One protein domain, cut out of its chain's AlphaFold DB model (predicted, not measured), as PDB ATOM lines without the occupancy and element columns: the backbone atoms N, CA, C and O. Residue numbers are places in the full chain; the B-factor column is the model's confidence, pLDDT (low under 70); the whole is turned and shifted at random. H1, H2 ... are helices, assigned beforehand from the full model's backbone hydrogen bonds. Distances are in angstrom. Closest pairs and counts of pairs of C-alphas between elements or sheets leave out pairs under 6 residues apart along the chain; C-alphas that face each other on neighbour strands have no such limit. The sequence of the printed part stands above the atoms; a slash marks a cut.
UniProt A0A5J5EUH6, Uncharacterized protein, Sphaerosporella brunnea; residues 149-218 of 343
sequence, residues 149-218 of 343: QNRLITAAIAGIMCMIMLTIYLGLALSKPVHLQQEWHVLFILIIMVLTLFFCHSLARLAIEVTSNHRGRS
ATOM      1  N   GLN A 149     118.263 175.090  93.184       69.00
ATOM      2  CA  GLN A 149     118.279 174.113  92.095       69.00
ATOM      3  C   GLN A 149     119.665 173.541  91.829       69.00
ATOM      4  O   GLN A 149     119.787 172.330  91.749       69.00
ATOM      5  N   ASN A 150     120.719 174.357  91.786       73.75
ATOM      6  CA  ASN A 150     122.061 173.844  91.489       73.75
ATOM      7  C   ASN A 150     122.525 172.824  92.542       73.75
ATOM      8  O   ASN A 150     123.132 171.817  92.201       73.75
ATOM      9  N   ARG A 151     122.166 173.035  93.815       72.94
ATOM     10  CA  ARG A 151     122.508 172.126  94.921       72.94
ATOM     11  C   ARG A 151     121.659 170.853  94.897       72.94
ATOM     12  O   ARG A 151     122.182 169.766  95.122       72.94
ATOM     13  N   LEU A 152     120.371 170.986  94.580       77.44
ATOM     14  CA  LEU A 152     119.455 169.856  94.416       77.44
ATOM     15  C   LEU A 152     119.816 169.002  93.192       77.44
ATOM     16  O   LEU A 152     119.749 167.783  93.270       77.44
ATOM     17  N   ILE A 153     120.237 169.625  92.090       79.25
ATOM     18  CA  ILE A 153     120.656 168.950  90.859       79.25
ATOM     19  C   ILE A 153     121.926 168.141  91.117       79.25
ATOM     20  O   ILE A 153     121.952 166.959  90.799       79.25
ATOM     21  N   THR A 154     122.951 168.718  91.756       79.12
ATOM     22  CA  THR A 154     124.173 167.966  92.090       79.12
ATOM     23  C   THR A 154     123.879 166.786  93.023       79.12
ATOM     24  O   THR A 154     124.396 165.692  92.806       79.12
ATOM     25  N   ALA A 155     123.007 166.973  94.019       80.12
ATOM     26  CA  ALA A 155     122.592 165.892  94.915       80.12
ATOM     27  C   ALA A 155     121.769 164.808  94.193       80.12
ATOM     28  O   ALA A 155     121.973 163.618  94.428       80.12
ATOM     29  N   ALA A 156     120.876 165.203  93.284       79.56
ATOM     30  CA  ALA A 156     120.092 164.279  92.473       79.56
ATOM     31  C   ALA A 156     120.982 163.469  91.522       79.56
ATOM     32  O   ALA A 156     120.807 162.260  91.421       79.56
ATOM     33  N   ILE A 157     121.977 164.096  90.886       85.88
ATOM     34  CA  ILE A 157     122.948 163.412  90.020       85.88
ATOM     35  C   ILE A 157     123.734 162.365  90.821       85.88
ATOM     36  O   ILE A 157     123.842 161.220  90.383       85.88
ATOM     37  N   ALA A 158     124.220 162.714  92.018       83.88
ATOM     38  CA  ALA A 158     124.917 161.770  92.895       83.88
ATOM     39  C   ALA A 158     124.016 160.599  93.337       83.88
ATOM     40  O   ALA A 158     124.458 159.452  93.375       83.88
ATOM     41  N   GLY A 159     122.737 160.869  93.617       84.00
ATOM     42  CA  GLY A 159     121.755 159.834  93.940       84.00
ATOM     43  C   GLY A 159     121.442 158.905  92.772       84.00
ATOM     44  O   GLY A 159     121.401 157.692  92.952       84.00
ATOM     45  N   ILE A 160     121.285 159.449  91.565       86.38
ATOM     46  CA  ILE A 160     121.057 158.656  90.351       86.38
ATOM     47  C   ILE A 160     122.258 157.745  90.079       86.38
ATOM     48  O   ILE A 160     122.071 156.560  89.818       86.38
ATOM     49  N   MET A 161     123.486 158.253  90.217       85.12
ATOM     50  CA  MET A 161     124.700 157.436  90.099       85.12
ATOM     51  C   MET A 161     124.742 156.305  91.141       85.12
ATOM     52  O   MET A 161     125.075 155.171  90.803       85.12
ATOM     53  N   CYS A 162     124.343 156.579  92.389       85.94
ATOM     54  CA  CYS A 162     124.240 155.558  93.437       85.94
ATOM     55  C   CYS A 162     123.178 154.495  93.110       85.94
ATOM     56  O   CYS A 162     123.421 153.304  93.297       85.94
ATOM     57  N   MET A 163     122.017 154.909  92.595       87.69
ATOM     58  CA  MET A 163     120.947 153.994  92.191       87.69
ATOM     59  C   MET A 163     121.376 153.096  91.033       87.69
ATOM     60  O   MET A 163     121.090 151.908  91.069       87.69
ATOM     61  N   ILE A 164     122.104 153.629  90.047       90.44
ATOM     62  CA  ILE A 164     122.648 152.837  88.934       90.44
ATOM     63  C   ILE A 164     123.632 151.775  89.446       90.44
ATOM     64  O   ILE A 164     123.573 150.622  89.030       90.44
ATOM     65  N   MET A 165     124.518 152.123  90.383       88.38
ATOM     66  CA  MET A 165     125.439 151.136  90.963       88.38
ATOM     67  C   MET A 165     124.706 150.068  91.786       88.38
ATOM     68  O   MET A 165     125.063 148.892  91.731       88.38
ATOM     69  N   LEU A 166     123.637 150.450  92.491       88.31
ATOM     70  CA  LEU A 166     122.778 149.514  93.217       88.31
ATOM     71  C   LEU A 166     122.020 148.569  92.274       88.31
ATOM     72  O   LEU A 166     121.923 147.376  92.558       88.31
ATOM     73  N   THR A 167     121.490 149.068  91.154       89.50
ATOM     74  CA  THR A 167     120.776 148.227  90.182       89.50
ATOM     75  C   THR A 167     121.718 147.264  89.472       89.50
ATOM     76  O   THR A 167     121.345 146.110  89.271       89.50
ATOM     77  N   ILE A 168     122.943 147.690  89.150       88.81
ATOM     78  CA  ILE A 168     123.986 146.803  88.614       88.81
ATOM     79  C   ILE A 168     124.303 145.692  89.621       88.81
ATOM     80  O   ILE A 168     124.302 144.521  89.246       88.81
ATOM     81  N   TYR A 169     124.497 146.029  90.901       88.75
ATOM     82  CA  TYR A 169     124.703 145.032  91.953       88.75
ATOM     83  C   TYR A 169     123.538 144.044  92.043       88.75
ATOM     84  O   TYR A 169     123.763 142.838  92.077       88.75
ATOM     85  N   LEU A 170     122.295 144.531  92.024       84.81
ATOM     86  CA  LEU A 170     121.116 143.671  92.114       84.81
ATOM     87  C   LEU A 170     120.986 142.747  90.892       84.81
ATOM     88  O   LEU A 170     120.652 141.575  91.039       84.81
ATOM     89  N   GLY A 171     121.306 143.246  89.695       85.81
ATOM     90  CA  GLY A 171     121.347 142.445  88.471       85.81
ATOM     91  C   GLY A 171     122.429 141.362  88.502       85.81
ATOM     92  O   GLY A 171     122.188 140.245  88.051       85.81
ATOM     93  N   LEU A 172     123.594 141.656  89.085       82.69
ATOM     94  CA  LEU A 172     124.677 140.686  89.268       82.69
ATOM     95  C   LEU A 172     124.375 139.675  90.381       82.69
ATOM     96  O   LEU A 172     124.682 138.499  90.221       82.69
ATOM     97  N   ALA A 173     123.732 140.108  91.468       83.44
ATOM     98  CA  ALA A 173     123.292 139.259  92.573       83.44
ATOM     99  C   ALA A 173     122.193 138.269  92.163       83.44
ATOM    100  O   ALA A 173     122.138 137.159  92.685       83.44
ATOM    101  N   LEU A 174     121.330 138.658  91.218       83.69
ATOM    102  CA  LEU A 174     120.272 137.805  90.668       83.69
ATOM    103  C   LEU A 174     120.732 136.975  89.459       83.69
ATOM    104  O   LEU A 174     120.048 136.028  89.064       83.69
ATOM    105  N   SER A 175     121.872 137.319  88.855       85.06
ATOM    106  CA  SER A 175     122.457 136.549  87.761       85.06
ATOM    107  C   SER A 175     122.967 135.208  88.291       85.06
ATOM    108  O   SER A 175     123.682 135.159  89.291       85.06
ATOM    109  N   LYS A 176     122.574 134.118  87.621       77.25
ATOM    110  CA  LYS A 176     122.834 132.719  88.008       77.25
ATOM    111  C   LYS A 176     124.296 132.494  88.431       77.25
ATOM    112  O   LYS A 176     125.189 133.107  87.842       77.25
ATOM    113  N   PRO A 177     124.555 131.591  89.396       68.00
ATOM    114  CA  PRO A 177     125.870 131.446  90.003       68.00
ATOM    115  C   PRO A 177     126.875 130.917  88.981       68.00
ATOM    116  O   PRO A 177     126.963 129.722  88.712       68.00
ATOM    117  N   VAL A 178     127.664 131.826  88.423       69.81
ATOM    118  CA  VAL A 178     128.975 131.487  87.882       69.81
ATOM    119  C   VAL A 178     129.862 131.277  89.106       69.81
ATOM    120  O   VAL A 178     129.866 132.115  90.005       69.81
ATOM    121  N   HIS A 179     130.582 130.160  89.171       68.38
ATOM    122  CA  HIS A 179     131.308 129.665  90.354       68.38
ATOM    123  C   HIS A 179     132.339 130.635  90.992       68.38
ATOM    124  O   HIS A 179     132.961 130.286  91.986       68.38
ATOM    125  N   LEU A 180     132.505 131.855  90.465       69.44
ATOM    126  CA  LEU A 180     133.405 132.911  90.942       69.44
ATOM    127  C   LEU A 180     132.684 134.088  91.638       69.44
ATOM    128  O   LEU A 180     133.302 135.100  91.949       69.44
ATOM    129  N   GLN A 181     131.374 134.013  91.880       72.19
ATOM    130  CA  GLN A 181     130.597 135.162  92.360       72.19
ATOM    131  C   GLN A 181     130.893 135.619  93.800       72.19
ATOM    132  O   GLN A 181     130.624 136.771  94.126       72.19
ATOM    133  N   GLN A 182     131.453 134.768  94.663       82.44
ATOM    134  CA  GLN A 182     131.633 135.108  96.079       82.44
ATOM    135  C   GLN A 182     132.595 136.288  96.292       82.44
ATOM    136  O   GLN A 182     132.322 137.158  97.113       82.44
ATOM    137  N   GLU A 183     133.672 136.372  95.513       86.00
ATOM    138  CA  GLU A 183     134.654 137.460  95.610       86.00
ATOM    139  C   GLU A 183     134.102 138.773  95.040       86.00
ATOM    140  O   GLU A 183     134.212 139.831  95.663       86.00
ATOM    141  N   TRP A 184     133.427 138.699  93.889       83.56
ATOM    142  CA  TRP A 184     132.799 139.859  93.257       83.56
ATOM    143  C   TRP A 184     131.653 140.416  94.102       83.56
ATOM    144  O   TRP A 184     131.562 141.630  94.262       83.56
ATOM    145  N   HIS A 185     130.825 139.562  94.710       87.25
ATOM    146  CA  HIS A 185     129.749 139.998  95.606       87.25
ATOM    147  C   HIS A 185     130.283 140.720  96.833       87.25
ATOM    148  O   HIS A 185     129.736 141.760  97.193       87.25
ATOM    149  N   VAL A 186     131.365 140.218  97.443       88.44
ATOM    150  CA  VAL A 186     132.011 140.881  98.585       88.44
ATOM    151  C   VAL A 186     132.606 142.234  98.171       88.44
ATOM    152  O   VAL A 186     132.436 143.227  98.875       88.44
ATOM    153  N   LEU A 187     133.247 142.330  97.005       88.12
ATOM    154  CA  LEU A 187     133.750 143.611  96.503       88.12
ATOM    155  C   LEU A 187     132.604 144.604  96.239       88.12
ATOM    156  O   LEU A 187     132.674 145.766  96.644       88.12
ATOM    157  N   PHE A 188     131.522 144.149  95.606       85.88
ATOM    158  CA  PHE A 188     130.378 144.997  95.292       85.88
ATOM    159  C   PHE A 188     129.609 145.439  96.538       85.88
ATOM    160  O   PHE A 188     129.288 146.623  96.626       85.88
ATOM    161  N   ILE A 189     129.354 144.558  97.517       89.75
ATOM    162  CA  ILE A 189     128.670 144.933  98.771       89.75
ATOM    163  C   ILE A 189     129.477 145.991  99.542       89.75
ATOM    164  O   ILE A 189     128.899 146.919 100.107       89.75
ATOM    165  N   LEU A 190     130.812 145.915  99.511       88.56
ATOM    166  CA  LEU A 190     131.684 146.920 100.123       88.56
ATOM    167  C   LEU A 190     131.614 148.265  99.388       88.56
ATOM    168  O   LEU A 190     131.466 149.308 100.028       88.56
ATOM    169  N   ILE A 191     131.652 148.256  98.052       88.88
ATOM    170  CA  ILE A 191     131.536 149.474  97.238       88.88
ATOM    171  C   ILE A 191     130.165 150.130  97.445       88.88
ATOM    172  O   ILE A 191     130.096 151.325  97.740       88.88
ATOM    173  N   ILE A 192     129.064 149.372  97.366       89.56
ATOM    174  CA  ILE A 192     127.719 149.929  97.571       89.56
ATOM    175  C   ILE A 192     127.509 150.395  99.018       89.56
ATOM    176  O   ILE A 192     126.805 151.379  99.226       89.56
ATOM    177  N   MET A 193     128.147 149.783 100.022       89.50
ATOM    178  CA  MET A 193     128.088 150.274 101.406       89.50
ATOM    179  C   MET A 193     128.731 151.656 101.560       89.50
ATOM    180  O   MET A 193     128.124 152.561 102.132       89.50
ATOM    181  N   VAL A 194     129.924 151.869 101.001       88.25
ATOM    182  CA  VAL A 194     130.589 153.182 101.063       88.25
ATOM    183  C   VAL A 194     129.808 154.235 100.266       88.25
ATOM    184  O   VAL A 194     129.598 155.350 100.752       88.25
ATOM    185  N   LEU A 195     129.315 153.880  99.073       87.56
ATOM    186  CA  LEU A 195     128.498 154.775  98.246       87.56
ATOM    187  C   LEU A 195     127.179 155.150  98.936       87.56
ATOM    188  O   LEU A 195     126.809 156.324  98.941       87.56
ATOM    189  N   THR A 196     126.491 154.189  99.558       87.94
ATOM    190  CA  THR A 196     125.230 154.444 100.275       87.94
ATOM    191  C   THR A 196     125.439 155.296 101.520       87.94
ATOM    192  O   THR A 196     124.605 156.155 101.786       87.94
ATOM    193  N   LEU A 197     126.558 155.159 102.238       87.88
ATOM    194  CA  LEU A 197     126.902 156.047 103.355       87.88
ATOM    195  C   LEU A 197     127.144 157.489 102.891       87.88
ATOM    196  O   LEU A 197     126.591 158.424 103.473       87.88
ATOM    197  N   PHE A 198     127.921 157.687 101.823       82.88
ATOM    198  CA  PHE A 198     128.172 159.022 101.268       82.88
ATOM    199  C   PHE A 198     126.897 159.656 100.694       82.88
ATOM    200  O   PHE A 198     126.621 160.843 100.907       82.88
ATOM    201  N   PHE A 199     126.076 158.857 100.009       84.19
ATOM    202  CA  PHE A 199     124.769 159.280  99.526       84.19
ATOM    203  C   PHE A 199     123.830 159.622 100.683       84.19
ATOM    204  O   PHE A 199     123.221 160.683 100.660       84.19
ATOM    205  N   CYS A 200     123.754 158.789 101.722       86.19
ATOM    206  CA  CYS A 200     122.934 159.043 102.903       86.19
ATOM    207  C   CYS A 200     123.387 160.319 103.626       86.19
ATOM    208  O   CYS A 200     122.552 161.131 104.013       86.19
ATOM    209  N   HIS A 201     124.696 160.570 103.720       84.50
ATOM    210  CA  HIS A 201     125.235 161.821 104.254       84.50
ATOM    211  C   HIS A 201     124.802 163.040 103.422       84.50
ATOM    212  O   HIS A 201     124.357 164.058 103.963       84.50
ATOM    213  N   SER A 202     124.882 162.920 102.095       83.81
ATOM    214  CA  SER A 202     124.460 163.956 101.146       83.81
ATOM    215  C   SER A 202     122.943 164.183 101.183       83.81
ATOM    216  O   SER A 202     122.477 165.323 101.157       83.81
ATOM    217  N   LEU A 203     122.168 163.107 101.322       82.38
ATOM    218  CA  LEU A 203     120.717 163.118 101.444       82.38
ATOM    219  C   LEU A 203     120.277 163.705 102.780       82.38
ATOM    220  O   LEU A 203     119.330 164.473 102.799       82.38
ATOM    221  N   ALA A 204     120.964 163.414 103.883       85.00
ATOM    222  CA  ALA A 204     120.673 164.006 105.184       85.00
ATOM    223  C   ALA A 204     120.889 165.523 105.154       85.00
ATOM    224  O   ALA A 204     120.030 166.281 105.602       85.00
ATOM    225  N   ARG A 205     121.993 165.991 104.551       82.62
ATOM    226  CA  ARG A 205     122.235 167.425 104.319       82.62
ATOM    227  C   ARG A 205     121.138 168.053 103.462       82.62
ATOM    228  O   ARG A 205     120.664 169.137 103.795       82.62
ATOM    229  N   LEU A 206     120.707 167.367 102.405       80.50
ATOM    230  CA  LEU A 206     119.621 167.829 101.548       80.50
ATOM    231  C   LEU A 206     118.268 167.823 102.270       80.50
ATOM    232  O   LEU A 206     117.509 168.772 102.138       80.50
ATOM    233  N   ALA A 207     117.964 166.787 103.046       79.44
ATOM    234  CA  ALA A 207     116.726 166.652 103.798       79.44
ATOM    235  C   ALA A 207     116.625 167.752 104.850       79.44
ATOM    236  O   ALA A 207     115.575 168.379 104.970       79.44
ATOM    237  N   ILE A 208     117.724 168.054 105.549       83.19
ATOM    238  CA  ILE A 208     117.789 169.189 106.470       83.19
ATOM    239  C   ILE A 208     117.553 170.492 105.709       83.19
ATOM    240  O   ILE A 208     116.720 171.260 106.154       83.19
ATOM    241  N   GLU A 209     118.187 170.723 104.556       76.56
ATOM    242  CA  GLU A 209     118.010 171.959 103.772       76.56
ATOM    243  C   GLU A 209     116.589 172.111 103.188       76.56
ATOM    244  O   GLU A 209     115.998 173.187 103.200       76.56
ATOM    245  N   VAL A 210     115.993 171.029 102.684       79.75
ATOM    246  CA  VAL A 210     114.638 171.032 102.109       79.75
ATOM    247  C   VAL A 210     113.592 171.208 103.211       79.75
ATOM    248  O   VAL A 210     112.662 172.005 103.063       79.75
ATOM    249  N   THR A 211     113.759 170.517 104.341       76.81
ATOM    250  CA  THR A 211     112.863 170.665 105.497       76.81
ATOM    251  C   THR A 211     113.089 171.985 106.227       76.81
ATOM    252  O   THR A 211     112.118 172.573 106.694       76.81
ATOM    253  N   SER A 212     114.312 172.519 106.268       69.19
ATOM    254  CA  SER A 212     114.604 173.847 106.814       69.19
ATOM    255  C   SER A 212     114.112 174.953 105.899       69.19
ATOM    256  O   SER A 212     113.705 175.981 106.408       69.19
ATOM    257  N   ASN A 213     114.062 174.761 104.582       64.31
ATOM    258  CA  ASN A 213     113.404 175.700 103.675       64.31
ATOM    259  C   ASN A 213     111.875 175.681 103.878       64.31
ATOM    260  O   ASN A 213     111.217 176.722 103.852       64.31
ATOM    261  N   HIS A 214     111.293 174.510 104.173       56.31
ATOM    262  CA  HIS A 214     109.881 174.405 104.555       56.31
ATOM    263  C   HIS A 214     109.602 175.018 105.943       56.31
ATOM    264  O   HIS A 214     108.614 175.729 106.123       56.31
ATOM    265  N   ARG A 215     110.489 174.801 106.920       53.00
ATOM    266  CA  ARG A 215     110.385 175.340 108.289       53.00
ATOM    267  C   ARG A 215     110.758 176.824 108.361       53.00
ATOM    268  O   ARG A 215     110.158 177.563 109.133       53.00
ATOM    269  N   GLY A 216     111.658 177.283 107.498       50.34
ATOM    270  CA  GLY A 216     111.995 178.686 107.260       50.34
ATOM    271  C   GLY A 216     110.806 179.440 106.680       50.34
ATOM    272  O   GLY A 216     110.497 180.542 107.104       50.34
ATOM    273  N   ARG A 217     109.976 178.799 105.859       48.34
ATOM    274  CA  ARG A 217     108.727 179.413 105.388       48.34
ATOM    275  C   ARG A 217     107.673 179.649 106.487       48.34
ATOM    276  O   ARG A 217     106.773 180.447 106.262       48.34
ATOM    277  N   SER A 218     107.793 179.005 107.653       43.84
ATOM    278  CA  SER A 218     106.915 179.232 108.816       43.84
ATOM    279  C   SER A 218     107.612 179.925 110.000       43.84
ATOM    280  O   SER A 218     106.937 180.335 110.941       43.84
TER     281      SER A 218
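This is residues 149 to 218 of the 343 residues of an uncharacterized protein of Sphaerosporella brunnea (UniProt A0A5J5EUH6). The model is a long helical hairpin, its longer helix H2 folded back beside H1, with residues 174 to 180, at the loop that joins them, standing free at one end and residues 211 to 218 of H2 sticking out at the other. The printed part has 70 residues, with two named helices in the order H1, H2 and no named strand: all helix. It is a rod of 58 by 16 by 16 A, only just loose and close to extended, with a radius of gyration of the C-alphas of 16.4 A.

H2, residues 181 to 218, touches H1, residues 149 to 174, with 15 pairs of C-alphas within 8 A. The closest C-alphas are those of Gly 159 and Phe 199, 6.4 A apart. The helices run opposite ways at a shallow tilt of 28 degrees, a helical hairpin. In H1 every O i to N i+4 pair is within hydrogen-bond range; in H2, 33 of 34 are.

H2 measures 52.7 A from C-alpha 181 at (130.597, 135.162, 92.360) to C-alpha 218 at (106.915, 179.232, 108.816). H1 measures 36.4 A, beginning with C-alpha 149 at (118.279, 174.113, 92.095).

The C-alphas of His 179 and Ser 218 are the two farthest apart, at 58.2 A. The printed part has no cut, and the link from H1 to H2 is short, 6 residues. The pLDDT is under 70 at residue 149, residues 177 to 180 and residues 212 to 218.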